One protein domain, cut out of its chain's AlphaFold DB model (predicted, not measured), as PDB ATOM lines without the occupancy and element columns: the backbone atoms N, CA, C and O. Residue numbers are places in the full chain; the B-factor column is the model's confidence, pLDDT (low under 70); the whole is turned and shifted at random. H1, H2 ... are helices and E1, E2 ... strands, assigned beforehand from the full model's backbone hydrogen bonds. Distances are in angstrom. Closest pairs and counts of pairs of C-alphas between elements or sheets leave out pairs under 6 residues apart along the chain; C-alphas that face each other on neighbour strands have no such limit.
ATOM      1  N   GLU A   3     155.866 134.703 181.167       91.25
ATOM      2  CA  GLU A   3     155.746 135.882 180.306       91.25
ATOM      3  C   GLU A   3     157.130 136.271 179.773       91.25
ATOM      4  O   GLU A   3     158.070 136.470 180.544       91.25
ATOM      5  N   ILE A   4     157.253 136.374 178.450       90.31
ATOM      6  CA  ILE A   4     158.443 136.889 177.770       90.31
ATOM      7  C   ILE A   4     158.157 138.337 177.378       90.31
ATOM      8  O   ILE A   4     157.153 138.617 176.722       90.31
ATOM      9  N   ILE A   5     159.046 139.256 177.766       89.12
ATOM     10  CA  ILE A   5     158.937 140.679 177.431       89.12
ATOM     11  C   ILE A   5     160.139 141.082 176.581       89.12
ATOM     12  O   ILE A   5     161.271 141.087 177.061       89.12
ATOM     13  N   GLN A   6     159.894 141.461 175.326       86.94
ATOM     14  CA  GLN A   6     160.939 141.909 174.405       86.94
ATOM     15  C   GLN A   6     160.415 143.037 173.518       86.94
ATOM     16  O   GLN A   6     159.340 142.925 172.941       86.94
ATOM     17  N   ASN A   7     161.155 144.147 173.413       84.31
ATOM     18  CA  ASN A   7     160.772 145.324 172.615       84.31
ATOM     19  C   ASN A   7     159.331 145.817 172.878       84.31
ATOM     20  O   ASN A   7     158.624 146.202 171.952       84.31
ATOM     21  N   ASN A   8     158.895 145.796 174.144       89.31
ATOM     22  CA  ASN A   8     157.534 146.144 174.580       89.31
ATOM     23  C   ASN A   8     156.418 145.184 174.099       89.31
ATOM     24  O   ASN A   8     155.236 145.479 174.262       89.31
ATOM     25  N   ILE A   9     156.784 144.024 173.553       91.19
ATOM     26  CA  ILE A   9     155.878 142.924 173.213       91.19
ATOM     27  C   ILE A   9     155.855 141.951 174.382       91.19
ATOM     28  O   ILE A   9     156.908 141.588 174.907       91.19
ATOM     29  N   ARG A  10     154.651 141.543 174.786       93.19
ATOM     30  CA  ARG A  10     154.423 140.566 175.851       93.19
ATOM     31  C   ARG A  10     153.900 139.284 175.236       93.19
ATOM     32  O   ARG A  10     152.932 139.321 174.480       93.19
ATOM     33  N   VAL A  11     154.550 138.171 175.548       94.56
ATOM     34  CA  VAL A  11     154.197 136.857 175.017       94.56
ATOM     35  C   VAL A  11     153.992 135.901 176.178       94.56
ATOM     36  O   VAL A  11     154.920 135.640 176.941       94.56
ATOM     37  N   THR A  12     152.778 135.371 176.299       95.75
ATOM     38  CA  THR A  12     152.431 134.408 177.345       95.75
ATOM     39  C   THR A  12     152.646 132.990 176.836       95.75
ATOM     40  O   THR A  12     151.976 132.546 175.895       95.75
ATOM     41  N   VAL A  13     153.551 132.259 177.479       97.06
ATOM     42  CA  VAL A  13     153.939 130.901 177.088       97.06
ATOM     43  C   VAL A  13     153.719 129.887 178.211       97.06
ATOM     44  O   VAL A  13     153.577 130.239 179.387       97.06
ATOM     45  N   ASP A  14     153.654 128.608 177.853       96.38
ATOM     46  CA  ASP A  14     153.710 127.509 178.811       96.38
ATOM     47  C   ASP A  14     155.142 127.293 179.338       96.38
ATOM     48  O   ASP A  14     156.080 128.009 178.978       96.38
ATOM     49  N   ASP A  15     155.320 126.306 180.212       95.06
ATOM     50  CA  ASP A  15     156.617 126.045 180.850       95.06
ATOM     51  C   ASP A  15     157.660 125.465 179.869       95.06
ATOM     52  O   ASP A  15     158.850 125.441 180.175       95.06
ATOM     53  N   ALA A  16     157.233 125.039 178.673       93.44
ATOM     54  CA  ALA A  16     158.090 124.592 177.576       93.44
ATOM     55  C   ALA A  16     158.295 125.678 176.492       93.44
ATOM     56  O   ALA A  16     158.958 125.437 175.475       93.44
ATOM     57  N   GLY A  17     157.760 126.884 176.705       95.06
ATOM     58  CA  GLY A  17     157.909 128.029 175.811       95.06
ATOM     59  C   GLY A  17     156.938 128.056 174.624       95.06
ATOM     60  O   GLY A  17     157.181 128.800 173.676       95.06
ATOM     61  N   PHE A  18     155.860 127.268 174.630       97.31
ATOM     62  CA  PHE A  18     154.822 127.323 173.593       97.31
ATOM     63  C   PHE A  18     153.790 128.408 173.887       97.31
ATOM     64  O   PHE A  18     153.409 128.625 175.036       97.31
ATOM     65  N   LEU A  19     153.307 129.076 172.839       97.31
ATOM     66  CA  LEU A  19     152.325 130.151 172.953       97.31
ATOM     67  C   LEU A  19     150.997 129.634 173.529       97.31
ATOM     68  O   LEU A  19     150.468 128.620 173.076       97.31
ATOM     69  N   THR A  20     150.452 130.354 174.510       96.12
ATOM     70  CA  THR A  20     149.169 130.000 175.150       96.12
ATOM     71  C   THR A  20     147.966 130.690 174.506       96.12
ATOM     72  O   THR A  20     146.891 130.099 174.448       96.12
ATOM     73  N   ASP A  21     148.151 131.901 173.969       95.19
ATOM     74  CA  ASP A  21     147.157 132.617 173.162       95.19
ATOM     75  C   ASP A  21     147.510 132.523 171.670       95.19
ATOM     76  O   ASP A  21     148.281 133.317 171.129       95.19
ATOM     77  N   LEU A  22     146.958 131.509 171.003       95.88
ATOM     78  CA  LEU A  22     147.256 131.177 169.607       95.88
ATOM     79  C   LEU A  22     146.759 132.254 168.630       95.88
ATOM     80  O   LEU A  22     147.340 132.423 167.547       95.88
ATOM     81  N   ASP A  23     145.671 132.944 168.981       95.44
ATOM     82  CA  ASP A  23     145.042 133.965 168.141       95.44
ATOM     83  C   ASP A  23     145.776 135.302 168.225       95.44
ATOM     84  O   ASP A  23     145.779 136.051 167.249       95.44
ATOM     85  N   GLY A  24     146.484 135.547 169.330       94.81
ATOM     86  CA  GLY A  24     147.358 136.701 169.500       94.81
ATOM     87  C   GLY A  24     148.620 136.691 168.632       94.81
ATOM     88  O   GLY A  24     149.287 137.715 168.557       94.81
ATOM     89  N   TRP A  25     148.970 135.582 167.969       97.75
ATOM     90  CA  TRP A  25     150.223 135.468 167.210       97.75
ATOM     91  C   TRP A  25     150.342 136.480 166.060       97.75
ATOM     92  O   TRP A  25     149.459 136.601 165.207       97.75
ATOM     93  N   THR A  26     151.515 137.103 165.972       97.25
ATOM     94  CA  THR A  26     151.966 137.952 164.865       97.25
ATOM     95  C   THR A  26     153.388 137.564 164.451       97.25
ATOM     96  O   THR A  26     154.053 136.777 165.131       97.25
ATOM     97  N   GLU A  27     153.895 138.133 163.354       97.19
ATOM     98  CA  GLU A  27     155.299 137.931 162.975       97.19
ATOM     99  C   GLU A  27     156.269 138.447 164.044       97.19
ATOM    100  O   GLU A  27     157.334 137.871 164.245       97.19
ATOM    101  N   GLU A  28     155.909 139.504 164.770       96.75
ATOM    102  CA  GLU A  28     156.713 140.010 165.878       96.75
ATOM    103  C   GLU A  28     156.767 139.009 167.032       96.75
ATOM    104  O   GLU A  28     157.844 138.779 167.575       96.75
ATOM    105  N   ILE A  29     155.649 138.356 167.366       97.25
ATOM    106  CA  ILE A  29     155.642 137.271 168.358       97.25
ATOM    107  C   ILE A  29     156.505 136.106 167.884       97.25
ATOM    108  O   ILE A  29     157.282 135.576 168.674       97.25
ATOM    109  N   ALA A  30     156.442 135.742 166.601       97.81
ATOM    110  CA  ALA A  30     157.328 134.721 166.049       97.81
ATOM    111  C   ALA A  30     158.810 135.092 166.224       97.81
ATOM    112  O   ALA A  30     159.605 134.226 166.574       97.81
ATOM    113  N   ARG A  31     159.182 136.370 166.047       97.12
ATOM    114  CA  ARG A  31     160.552 136.859 166.301       97.12
ATOM    115  C   ARG A  31     160.934 136.786 167.783       97.12
ATOM    116  O   ARG A  31     162.056 136.398 168.086       97.12
ATOM    117  N   VAL A  32     160.021 137.114 168.700       96.56
ATOM    118  CA  VAL A  32     160.264 136.979 170.151       96.56
ATOM    119  C   VAL A  32     160.478 135.513 170.536       96.56
ATOM    120  O   VAL A  32     161.435 135.187 171.234       96.56
ATOM    121  N   LEU A  33     159.635 134.608 170.030       96.88
ATOM    122  CA  LEU A  33     159.802 133.168 170.233       96.88
ATOM    123  C   LEU A  33     161.116 132.665 169.608       96.88
ATOM    124  O   LEU A  33     161.810 131.854 170.214       96.88
ATOM    125  N   ALA A  34     161.491 133.177 168.430       96.19
ATOM    126  CA  ALA A  34     162.727 132.816 167.734       96.19
ATOM    127  C   ALA A  34     163.961 133.207 168.549       96.19
ATOM    128  O   ALA A  34     164.863 132.388 168.717       96.19
ATOM    129  N   ALA A  35     163.959 134.409 169.130       94.38
ATOM    130  CA  ALA A  35     165.020 134.860 170.021       94.38
ATOM    131  C   ALA A  35     165.172 133.935 171.244       94.38
ATOM    132  O   ALA A  35     166.298 133.640 171.645       94.38
ATOM    133  N   GLY A  36     164.062 133.423 171.789       92.12
ATOM    134  CA  GLY A  36     164.067 132.425 172.867       92.12
ATOM    135  C   GLY A  36     164.691 131.078 172.478       92.12
ATOM    136  O   GLY A  36     165.285 130.416 173.324       92.12
ATOM    137  N   GLU A  37     164.628 130.700 171.199       93.06
ATOM    138  CA  GLU A  37     165.278 129.501 170.642       93.06
ATOM    139  C   GLU A  37     166.687 129.793 170.077       93.06
ATOM    140  O   GLU A  37     167.278 128.947 169.408       93.06
ATOM    141  N   GLY A  38     167.243 130.988 170.320       92.88
ATOM    142  CA  GLY A  38     168.580 131.373 169.851       92.88
ATOM    143  C   GLY A  38     168.665 131.733 168.361       92.88
ATOM    144  O   GLY A  38     169.759 131.761 167.800       92.88
ATOM    145  N   ILE A  39     167.535 132.022 167.712       94.19
ATOM    146  CA  ILE A  39     167.453 132.427 166.302       94.19
ATOM    147  C   ILE A  39     167.332 133.954 166.233       94.19
ATOM    148  O   ILE A  39     166.354 134.530 166.706       94.19
ATOM    149  N   SER A  40     168.322 134.621 165.634       91.94
ATOM    150  CA  SER A  40     168.386 136.090 165.592       91.94
ATOM    151  C   SER A  40     167.398 136.719 164.610       91.94
ATOM    152  O   SER A  40     166.826 137.764 164.907       91.94
ATOM    153  N   GLU A  41     167.202 136.101 163.444       94.75
ATOM    154  CA  GLU A  41     166.348 136.629 162.379       94.75
ATOM    155  C   GLU A  41     165.566 135.515 161.677       94.75
ATOM    156  O   GLU A  41     166.048 134.393 161.522       94.75
ATOM    157  N   LEU A  42     164.354 135.855 161.232       97.44
ATOM    158  CA  LEU A  42     163.510 134.999 160.404       97.44
ATOM    159  C   LEU A  42     163.408 135.589 158.995       97.44
ATOM    160  O   LEU A  42     163.005 136.735 158.806       97.44
ATOM    161  N   THR A  43     163.761 134.779 158.006       97.75
ATOM    162  CA  THR A  43     163.638 135.076 156.577       97.75
ATOM    163  C   THR A  43     162.188 134.982 156.096       97.75
ATOM    164  O   THR A  43     161.334 134.368 156.739       97.75
ATOM    165  N   VAL A  44     161.913 135.536 154.910       97.75
ATOM    166  CA  VAL A  44     160.594 135.439 154.253       97.75
ATOM    167  C   VAL A  44     160.166 133.977 154.076       97.75
ATOM    168  O   VAL A  44     159.049 133.612 154.432       97.75
ATOM    169  N   GLU A  45     161.084 133.122 153.622       97.50
ATOM    170  CA  GLU A  45     160.821 131.696 153.408       97.50
ATOM    171  C   GLU A  45     160.491 130.957 154.716       97.50
ATOM    172  O   GLU A  45     159.657 130.048 154.715       97.50
ATOM    173  N   GLN A  46     161.103 131.350 155.842       98.25
ATOM    174  CA  GLN A  46     160.745 130.824 157.164       98.25
ATOM    175  C   GLN A  46     159.336 131.265 157.560       98.25
ATOM    176  O   GLN A  46     158.544 130.429 157.990       98.25
ATOM    177  N   PHE A  47     158.980 132.539 157.366       98.56
ATOM    178  CA  PHE A  47     157.630 133.024 157.660       98.56
ATOM    179  C   PHE A  47     156.546 132.324 156.834       98.56
ATOM    180  O   PHE A  47     155.466 132.046 157.364       98.56
ATOM    181  N   ASP A  48     156.823 131.979 155.576       98.38
ATOM    182  CA  ASP A  48     155.899 131.194 154.752       98.38
ATOM    183  C   ASP A  48     155.649 129.802 155.345       98.38
ATOM    184  O   ASP A  48     154.499 129.362 155.431       98.38
ATOM    185  N   ILE A  49     156.699 129.137 155.841       98.44
ATOM    186  CA  ILE A  49     156.578 127.856 156.550       98.44
ATOM    187  C   ILE A  49     155.742 128.024 157.827       98.44
ATOM    188  O   ILE A  49     154.808 127.248 158.041       98.44
ATOM    189  N   LEU A  50     156.014 129.049 158.646       98.62
ATOM    190  CA  LEU A  50     155.266 129.297 159.888       98.62
ATOM    191  C   LEU A  50     153.774 129.537 159.612       98.62
ATOM    192  O   LEU A  50     152.911 128.933 160.252       98.62
ATOM    193  N   ARG A  51     153.446 130.363 158.611       98.62
ATOM    194  CA  ARG A  51     152.058 130.596 158.181       98.62
ATOM    195  C   ARG A  51     151.390 129.322 157.673       98.62
ATOM    196  O   ARG A  51     150.225 129.077 157.988       98.62
ATOM    197  N   SER A  52     152.117 128.503 156.915       98.38
ATOM    198  CA  SER A  52     151.621 127.220 156.409       98.38
ATOM    199  C   SER A  52     151.303 126.246 157.548       98.38
ATOM    200  O   SER A  52     150.220 125.658 157.555       98.38
ATOM    201  N   LEU A  53     152.169 126.147 158.565       98.44
ATOM    202  CA  LEU A  53     151.918 125.362 159.781       98.44
ATOM    203  C   LEU A  53     150.661 125.841 160.519       98.44
ATOM    204  O   LEU A  53     149.805 125.027 160.864       98.44
ATOM    205  N   ARG A  54     150.501 127.160 160.698       98.00
ATOM    206  CA  ARG A  54     149.301 127.746 161.325       98.00
ATOM    207  C   ARG A  54     148.029 127.414 160.558       98.00
ATOM    208  O   ARG A  54     147.035 127.010 161.157       98.00
ATOM    209  N   SER A  55     148.059 127.568 159.237       98.00
ATOM    210  CA  SER A  55     146.926 127.249 158.363       98.00
ATOM    211  C   SER A  55     146.562 125.764 158.435       98.00
ATOM    212  O   SER A  55     145.392 125.410 158.583       98.00
ATOM    213  N   TYR A  56     147.572 124.893 158.418       98.06
ATOM    214  CA  TYR A  56     147.384 123.457 158.570       98.06
ATOM    215  C   TYR A  56     146.721 123.114 159.902       98.06
ATOM    216  O   TYR A  56     145.695 122.434 159.917       98.06
ATOM    217  N   TYR A  57     147.266 123.619 161.011       97.69
ATOM    218  CA  TYR A  57     146.724 123.351 162.337       97.69
ATOM    219  C   TYR A  57     145.298 123.880 162.488       97.69
ATOM    220  O   TYR A  57     144.442 123.159 162.979       97.69
ATOM    221  N   ARG A  58     144.988 125.077 161.977       96.44
ATOM    222  CA  ARG A  58     143.610 125.603 161.986       96.44
ATOM    223  C   ARG A  58     142.613 124.698 161.261       96.44
ATOM    224  O   ARG A  58     141.449 124.651 161.639       96.44
ATOM    225  N   LYS A  59     143.053 123.998 160.215       97.25
ATOM    226  CA  LYS A  59     142.204 123.096 159.429       97.25
ATOM    227  C   LYS A  59     142.083 121.698 160.038       97.25
ATOM    228  O   LYS A  59     141.060 121.043 159.861       97.25
ATOM    229  N   HIS A  60     143.144 121.223 160.675       96.31
ATOM    230  CA  HIS A  60     143.312 119.808 160.981       96.31
ATOM    231  C   HIS A  60     143.500 119.504 162.471       96.31
ATOM    232  O   HIS A  60     143.251 118.380 162.891       96.31
ATOM    233  N   SER A  61     143.922 120.483 163.268       95.31
ATOM    234  CA  SER A  61     144.178 120.372 164.709       95.31
ATOM    235  C   SER A  61     145.191 119.288 165.100       95.31
ATOM    236  O   SER A  61     145.148 118.780 166.216       95.31
ATOM    237  N   PHE A  62     146.119 118.933 164.201       93.19
ATOM    238  CA  PHE A  62     147.174 117.948 164.461       93.19
ATOM    239  C   PHE A  62     148.523 118.345 163.841       93.19
ATOM    240  O   PHE A  62     148.594 119.226 162.979       93.19
ATOM    241  N   PHE A  63     149.596 117.686 164.293       94.38
ATOM    242  CA  PHE A  63     150.964 117.922 163.827       94.38
ATOM    243  C   PHE A  63     151.207 117.329 162.417       94.38
ATOM    244  O   PHE A  63     151.047 116.124 162.223       94.38
ATOM    245  N   PRO A  64     151.585 118.136 161.411       94.19
ATOM    246  CA  PRO A  64     151.645 117.709 160.019       94.19
ATOM    247  C   PRO A  64     152.824 116.790 159.705       94.19
ATOM    248  O   PRO A  64     153.862 116.793 160.361       94.19
ATOM    249  N   ILE A  65     152.726 116.127 158.553       92.94
ATOM    250  CA  ILE A  65     153.896 115.610 157.839       92.94
ATOM    251  C   ILE A  65     154.621 116.797 157.185       92.94
ATOM    252  O   ILE A  65     154.045 117.476 156.334       92.94
ATOM    253  N   MET A  66     155.901 117.018 157.508       93.62
ATOM    254  CA  MET A  66     156.664 118.192 157.035       93.62
ATOM    255  C   MET A  66     156.689 118.348 155.509       93.62
ATOM    256  O   MET A  66     156.605 119.458 154.988       93.62
ATOM    257  N   ARG A  67     156.704 117.235 154.767       93.31
ATOM    258  CA  ARG A  67     156.641 117.248 153.296       93.31
ATOM    259  C   ARG A  67     155.373 117.920 152.755       93.31
ATOM    260  O   ARG A  67     155.436 118.542 151.700       93.31
ATOM    261  N   ALA A  68     154.243 117.805 153.456       94.69
ATOM    262  CA  ALA A  68     153.002 118.477 153.069       94.69
ATOM    263  C   ALA A  68     153.108 119.996 153.267       94.69
ATOM    264  O   ALA A  68     152.643 120.767 152.433       94.69
ATOM    265  N   ILE A  69     153.787 120.425 154.333       97.62
ATOM    266  CA  ILE A  69     154.042 121.841 154.609       97.62
ATOM    267  C   ILE A  69     154.935 122.448 153.532       97.62
ATOM    268  O   ILE A  69     154.577 123.490 152.988       97.62
ATOM    269  N   CYS A  70     156.021 121.765 153.155       95.94
ATOM    270  CA  CYS A  70     156.892 122.211 152.068       95.94
ATOM    271  C   CYS A  70     156.169 122.305 150.721       95.94
ATOM    272  O   CYS A  70     156.375 123.264 149.980       95.94
ATOM    273  N   ALA A  71     155.276 121.354 150.426       96.50
ATOM    274  CA  ALA A  71     154.464 121.400 149.215       96.50
ATOM    275  C   ALA A  71     153.530 122.624 149.188       96.50
ATOM    276  O   ALA A  71     153.433 123.287 148.158       96.50
ATOM    277  N   ASN A  72     152.898 122.968 150.317       96.19
ATOM    278  CA  ASN A  72     152.009 124.134 150.414       96.19
ATOM    279  C   ASN A  72     152.727 125.462 150.134       96.19
ATOM    280  O   ASN A  72     152.110 126.384 149.607       96.19
ATOM    281  N   VAL A  73     154.013 125.559 150.483       96.75
ATOM    282  CA  VAL A  73     154.838 126.762 150.256       96.75
ATOM    283  C   VAL A  73     155.688 126.675 148.985       96.75
ATOM    284  O   VAL A  73     156.520 127.544 148.756       96.75
ATOM    285  N   GLN A  74     155.491 125.639 148.160       96.62
ATOM    286  CA  GLN A  74     156.229 125.408 146.910       96.62
ATOM    287  C   GLN A  74     157.761 125.383 147.089       96.62
ATOM    288  O   GLN A  74     158.509 125.801 146.207       96.62
ATOM    289  N   GLN A  75     158.234 124.864 148.225       94.25
ATOM    290  CA  GLN A  75     159.659 124.698 148.533       94.25
ATOM    291  C   GLN A  75     160.093 123.220 148.422       94.25
ATOM    292  O   GLN A  75     159.240 122.323 148.368       94.25
ATOM    293  N   PRO A  76     161.411 122.920 148.395       95.19
ATOM    294  CA  PRO A  76     161.917 121.548 148.393       95.19
ATOM    295  C   PRO A  76     161.361 120.698 149.541       95.19
ATOM    296  O   PRO A  76     160.990 121.206 150.593       95.19
ATOM    297  N   ARG A  77     161.347 119.370 149.377       92.06
ATOM    298  CA  ARG A  77     160.751 118.428 150.355       92.06
ATOM    299  C   ARG A  77     161.404 118.469 151.746       92.06
ATOM    300  O   ARG A  77     160.813 117.946 152.688       92.06
ATOM    301  N   THR A  78     162.594 119.052 151.838       90.94
ATOM    302  CA  THR A  78     163.431 119.232 153.030       90.94
ATOM    303  C   THR A  78     163.333 120.641 153.623       90.94
ATOM    304  O   THR A  78     164.000 120.930 154.606       90.94
ATOM    305  N   CYS A  79     162.470 121.516 153.090       93.94
ATOM    306  CA  CYS A  79     162.449 122.941 153.429       93.94
ATOM    307  C   CYS A  79     162.445 123.239 154.937       93.94
ATOM    308  O   CYS A  79     163.143 124.141 155.374       93.94
ATOM    309  N   VAL A  80     161.696 122.478 155.745       93.31
ATOM    310  CA  VAL A  80     161.620 122.703 157.197       93.31
ATOM    311  C   VAL A  80     162.958 122.396 157.869       93.31
ATOM    312  O   VAL A  80     163.437 123.218 158.640       93.31
ATOM    313  N   THR A  81     163.579 121.256 157.557       90.00
ATOM    314  CA  THR A  81     164.874 120.855 158.133       90.00
ATOM    315  C   THR A  81     166.035 121.694 157.605       90.00
ATOM    316  O   THR A  81     167.034 121.853 158.291       90.00
ATOM    317  N   ASP A  82     165.899 122.271 156.410       92.50
ATOM    318  CA  ASP A  82     166.907 123.170 155.836       92.50
ATOM    319  C   ASP A  82     166.870 124.570 156.479       92.50
ATOM    320  O   ASP A  82     167.837 125.326 156.406       92.50
ATOM    321  N   LYS A  83     165.724 124.949 157.061       94.75
ATOM    322  CA  LYS A  83     165.417 126.313 157.529       94.75
ATOM    323  C   LYS A  83     165.304 126.437 159.046       94.75
ATOM    324  O   LYS A  83     165.320 127.552 159.565       94.75
ATOM    325  N   PHE A  84     165.140 125.322 159.746       92.75
ATOM    326  CA  PHE A  84     164.985 125.257 161.192       92.75
ATOM    327  C   PHE A  84     165.794 124.083 161.732       92.75
ATOM    328  O   PHE A  84     165.942 123.072 161.053       92.75
ATOM    329  N   ILE A  85     166.270 124.214 162.972       87.31
ATOM    330  CA  ILE A  85     167.026 123.161 163.671       87.31
ATOM    331  C   ILE A  85     166.220 121.857 163.697       87.31
ATOM    332  O   ILE A  85     166.750 120.781 163.438       87.31
ATOM    333  N   ASP A  86     164.923 121.970 163.977       90.94
ATOM    334  CA  ASP A  86     164.002 120.847 164.027       90.94
ATOM    335  C   ASP A  86     162.547 121.297 163.759       90.94
ATOM    336  O   ASP A  86     162.216 122.486 163.879       90.94
ATOM    337  N   PRO A  87     161.643 120.360 163.417       93.75
ATOM    338  CA  PRO A  87     160.230 120.654 163.176       93.75
ATOM    339  C   PRO A  87     159.475 121.248 164.372       93.75
ATOM    340  O   PRO A  87     158.542 122.028 164.178       93.75
ATOM    341  N   VAL A  88     159.851 120.885 165.602       95.69
ATOM    342  CA  VAL A  88     159.194 121.363 166.828       95.69
ATOM    343  C   VAL A  88     159.544 122.828 167.079       95.69
ATOM    344  O   VAL A  88     158.684 123.596 167.500       95.69
ATOM    345  N   THR A  89     160.761 123.255 166.730       95.88
ATOM    346  CA  THR A  89     161.146 124.670 166.693       95.88
ATOM    347  C   THR A  89     160.232 125.438 165.744       95.88
ATOM    348  O   THR A  89     159.572 126.380 166.172       95.88
ATOM    349  N   ALA A  90     160.099 125.003 164.485       97.12
ATOM    350  CA  ALA A  90     159.203 125.660 163.528       97.12
ATOM    351  C   ALA A  90     157.747 125.714 164.035       97.12
ATOM    352  O   ALA A  90     157.080 126.741 163.924       97.12
ATOM    353  N   TRP A  91     157.265 124.632 164.652       97.88
ATOM    354  CA  TRP A  91     155.942 124.567 165.276       97.88
ATOM    355  C   TRP A  91     155.762 125.584 166.407       97.88
ATOM    356  O   TRP A  91     154.768 126.311 166.438       97.88
ATOM    357  N   LYS A  92     156.746 125.686 167.307       97.81
ATOM    358  CA  LYS A  92     156.749 126.660 168.400       97.81
ATOM    359  C   LYS A  92     156.717 128.089 167.862       97.81
ATOM    360  O   LYS A  92     155.864 128.872 168.268       97.81
ATOM    361  N   LEU A  93     157.579 128.412 166.895       98.31
ATOM    362  CA  LEU A  93     157.651 129.752 166.294       98.31
ATOM    363  C   LEU A  93     156.386 130.124 165.514       98.31
ATOM    364  O   LEU A  93     156.024 131.298 165.432       98.31
ATOM    365  N   ALA A  94     155.667 129.127 164.998       98.44
ATOM    366  CA  ALA A  94     154.348 129.295 164.403       98.44
ATOM    367  C   ALA A  94     153.260 129.643 165.443       98.44
ATOM    368  O   ALA A  94     152.105 129.841 165.071       98.44
ATOM    369  N   GLY A  95     153.597 129.744 166.735       98.06
ATOM    370  CA  GLY A  95     152.663 130.090 167.808       98.06
ATOM    371  C   GLY A  95     151.610 129.018 168.039       98.06
ATOM    372  O   GLY A  95     150.454 129.343 168.303       98.06
ATOM    373  N   LEU A  96     151.987 127.757 167.835       98.19
ATOM    374  CA  LEU A  96     151.119 126.603 168.011       98.19
ATOM    375  C   LEU A  96     151.318 126.006 169.411       98.19
ATOM    376  O   LEU A  96     152.393 126.172 169.998       98.19
ATOM    377  N   PRO A  97     150.293 125.335 169.969       97.31
ATOM    378  CA  PRO A  97     150.365 124.817 171.326       97.31
ATOM    379  C   PRO A  97     151.362 123.665 171.398       97.31
ATOM    380  O   PRO A  97     151.714 123.068 170.378       97.31
ATOM    381  N   ASN A  98     151.786 123.321 172.609       96.62
ATOM    382  CA  ASN A  98     152.658 122.178 172.843       96.62
ATOM    383  C   ASN A  98     152.107 120.912 172.149       96.62
ATOM    384  O   ASN A  98     150.968 120.522 172.426       96.62
ATOM    385  N   PRO A  99     152.868 120.276 171.236       95.19
ATOM    386  CA  PRO A  99     152.367 119.163 170.433       95.19
ATOM    387  C   PRO A  99     152.337 117.826 171.193       95.19
ATOM    388  O   PRO A  99     151.912 116.819 170.630       95.19
ATOM    389  N   GLY A 100     152.770 117.809 172.458       94.25
ATOM    390  CA  GLY A 100     152.836 116.614 173.295       94.25
ATOM    391  C   GLY A 100     154.207 115.936 173.276       94.25
ATOM    392  O   GLY A 100     155.047 116.187 172.412       94.25
ATOM    393  N   GLU A 101     154.439 115.075 174.268       92.00
ATOM    394  CA  GLU A 101     155.736 114.436 174.527       92.00
ATOM    395  C   GLU A 101     156.245 113.601 173.344       92.00
ATOM    396  O   GLU A 101     157.411 113.714 172.978       92.00
ATOM    397  N   GLU A 102     155.367 112.827 172.697       89.75
ATOM    398  CA  GLU A 102     155.723 111.999 171.536       89.75
ATOM    399  C   GLU A 102     156.348 112.837 170.413       89.75
ATOM    400  O   GLU A 102     157.401 112.484 169.880       89.75
ATOM    401  N   VAL A 103     155.744 113.988 170.106       90.88
ATOM    402  CA  VAL A 103     156.236 114.892 169.064       90.88
ATOM    403  C   VAL A 103     157.473 115.653 169.532       90.88
ATOM    404  O   VAL A 103     158.424 115.807 168.770       90.88
ATOM    405  N   ASN A 104     157.504 116.101 170.790       90.56
ATOM    406  CA  ASN A 104     158.674 116.777 171.354       90.56
ATOM    407  C   ASN A 104     159.917 115.878 171.319       90.56
ATOM    408  O   ASN A 104     161.016 116.363 171.051       90.56
ATOM    409  N   ASN A 105     159.740 114.568 171.499       86.00
ATOM    410  CA  ASN A 105     160.826 113.604 171.429       86.00
ATOM    411  C   ASN A 105     161.442 113.496 170.029       86.00
ATOM    412  O   ASN A 105     162.602 113.104 169.957       86.00
ATOM    413  N   PHE A 106     160.769 113.911 168.941       71.25
ATOM    414  CA  PHE A 106     161.397 113.997 167.610       71.25
ATOM    415  C   PHE A 106     162.655 114.875 167.595       71.25
ATOM    416  O   PHE A 106     163.540 114.610 166.790       71.25
ATOM    417  N   ARG A 107     162.781 115.866 168.495       63.94
ATOM    418  CA  ARG A 107     164.019 116.656 168.657       63.94
ATOM    419  C   ARG A 107     165.237 115.802 169.019       63.94
ATOM    420  O   ARG A 107     166.357 116.178 168.699       63.94
ATOM    421  N   SER A 108     165.012 114.687 169.706       55.00
ATOM    422  CA  SER A 108     166.048 113.832 170.289       55.00
ATOM    423  C   SER A 108     166.472 112.685 169.369       55.00
ATOM    424  O   SER A 108     167.491 112.048 169.624       55.00
ATOM    425  N   TRP A 109     165.695 112.392 168.321       50.41
ATOM    426  CA  TRP A 109     166.020 111.335 167.367       50.41
ATOM    427  C   TRP A 109     166.904 111.914 166.261       50.41
ATOM    428  O   TRP A 109     166.427 112.634 165.386       50.41
TER     429      TRP A 109
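What this domain is: This is residues 3 to 109 of the 114 residues of an uncharacterized protein of Nitrospirae bacterium GWC2_56_14 (UniProt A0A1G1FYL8). Helices crossed over one another make a compact body, with the short helix H5 in its middle and H1, H2 and H6 packed on H5. At one end of the longest axis a small hairpin of two antiparallel strands, E1 and E2, covers H1; at the other end lie the short helices H3, packed on H2, and H4. The printed part has 107 residues, with named elements in the order E1, E2, H1, H2, H3, H4, H5, H6, and its class is mostly helix. It is compact, with a radius of gyration of the C-alphas of 12.9 A, and rounded, spanning 36 by 29 by 27 A.

How they stand to each other: E1, residues 3 to 6, and E2, residues 9 to 13, form a hairpin, antiparallel at 151 degrees between their directions; N 4 and O 11 are 2.9 A apart and N 9 and O 6 are 2.8 A apart, both within hydrogen-bond range. The closest C-alphas of E2 and H1, residues 27 to 36, are those of Val 11 and Ile 29, 6.8 A apart. H5, residues 87 to 93, is the hub, touching four helices. H1 touches H5 at a steep tilt of 61 degrees, opposite ways, closest at the C-alphas of Ala 30 and Leu 93, 5.0 A. H2, residues 44 to 60, touches H5 with residues 49 to 53 alone, about perpendicular at 85 degrees, closest at the C-alphas of Leu 50 and Ala 90, 6.5 A. H3, residues 66 to 72, touches residues 49 to 56 of H2, about perpendicular at 79 degrees, with the C-alphas of Ser 52 and Ile 69 closest at 6.2 A. H4, residues 79 to 83, only just touches H3, with 3 pairs of C-alphas within 8 A, the closest those of Cys 70 and Cys 79, 5.8 A apart. H4 and H5 touch only at the corner, and only just, with 3 such pairs, the closest Val 80 and Pro 87, 6.5 A. H6, residues 101 to 108, touches H5, only just about perpendicular at 71 degrees, with the C-alphas of Val 88 and Asn 104 closest at 6.5 A. H1 to H5 have every O i to N i+4 pair within hydrogen-bond range; H6 has 1 of 4, beside 4 of 5 O i to N i+3 pairs.

Where its parts are: E1 begins at C-alpha 3, (155.746, 135.882, 180.306), and E2 is 12.8 A long. H1 measures 14.3 A. H2, the longest helix, measures 24.3 A from C-alpha 44 at (160.594, 135.439, 154.253) to C-alpha 60. H6, 11.2 A long, ends at C-alpha 108, (166.048, 113.832, 170.289).

The domain as a whole: The two C-alphas farthest apart, those of Asn 8 and Arg 77, are 37.0 A apart. The printed part has no cut. The link from E2 to H1 is long, with 13 residues. Mean pLDDT of the printed part is 93.7; residues 107 to 109 are under 70.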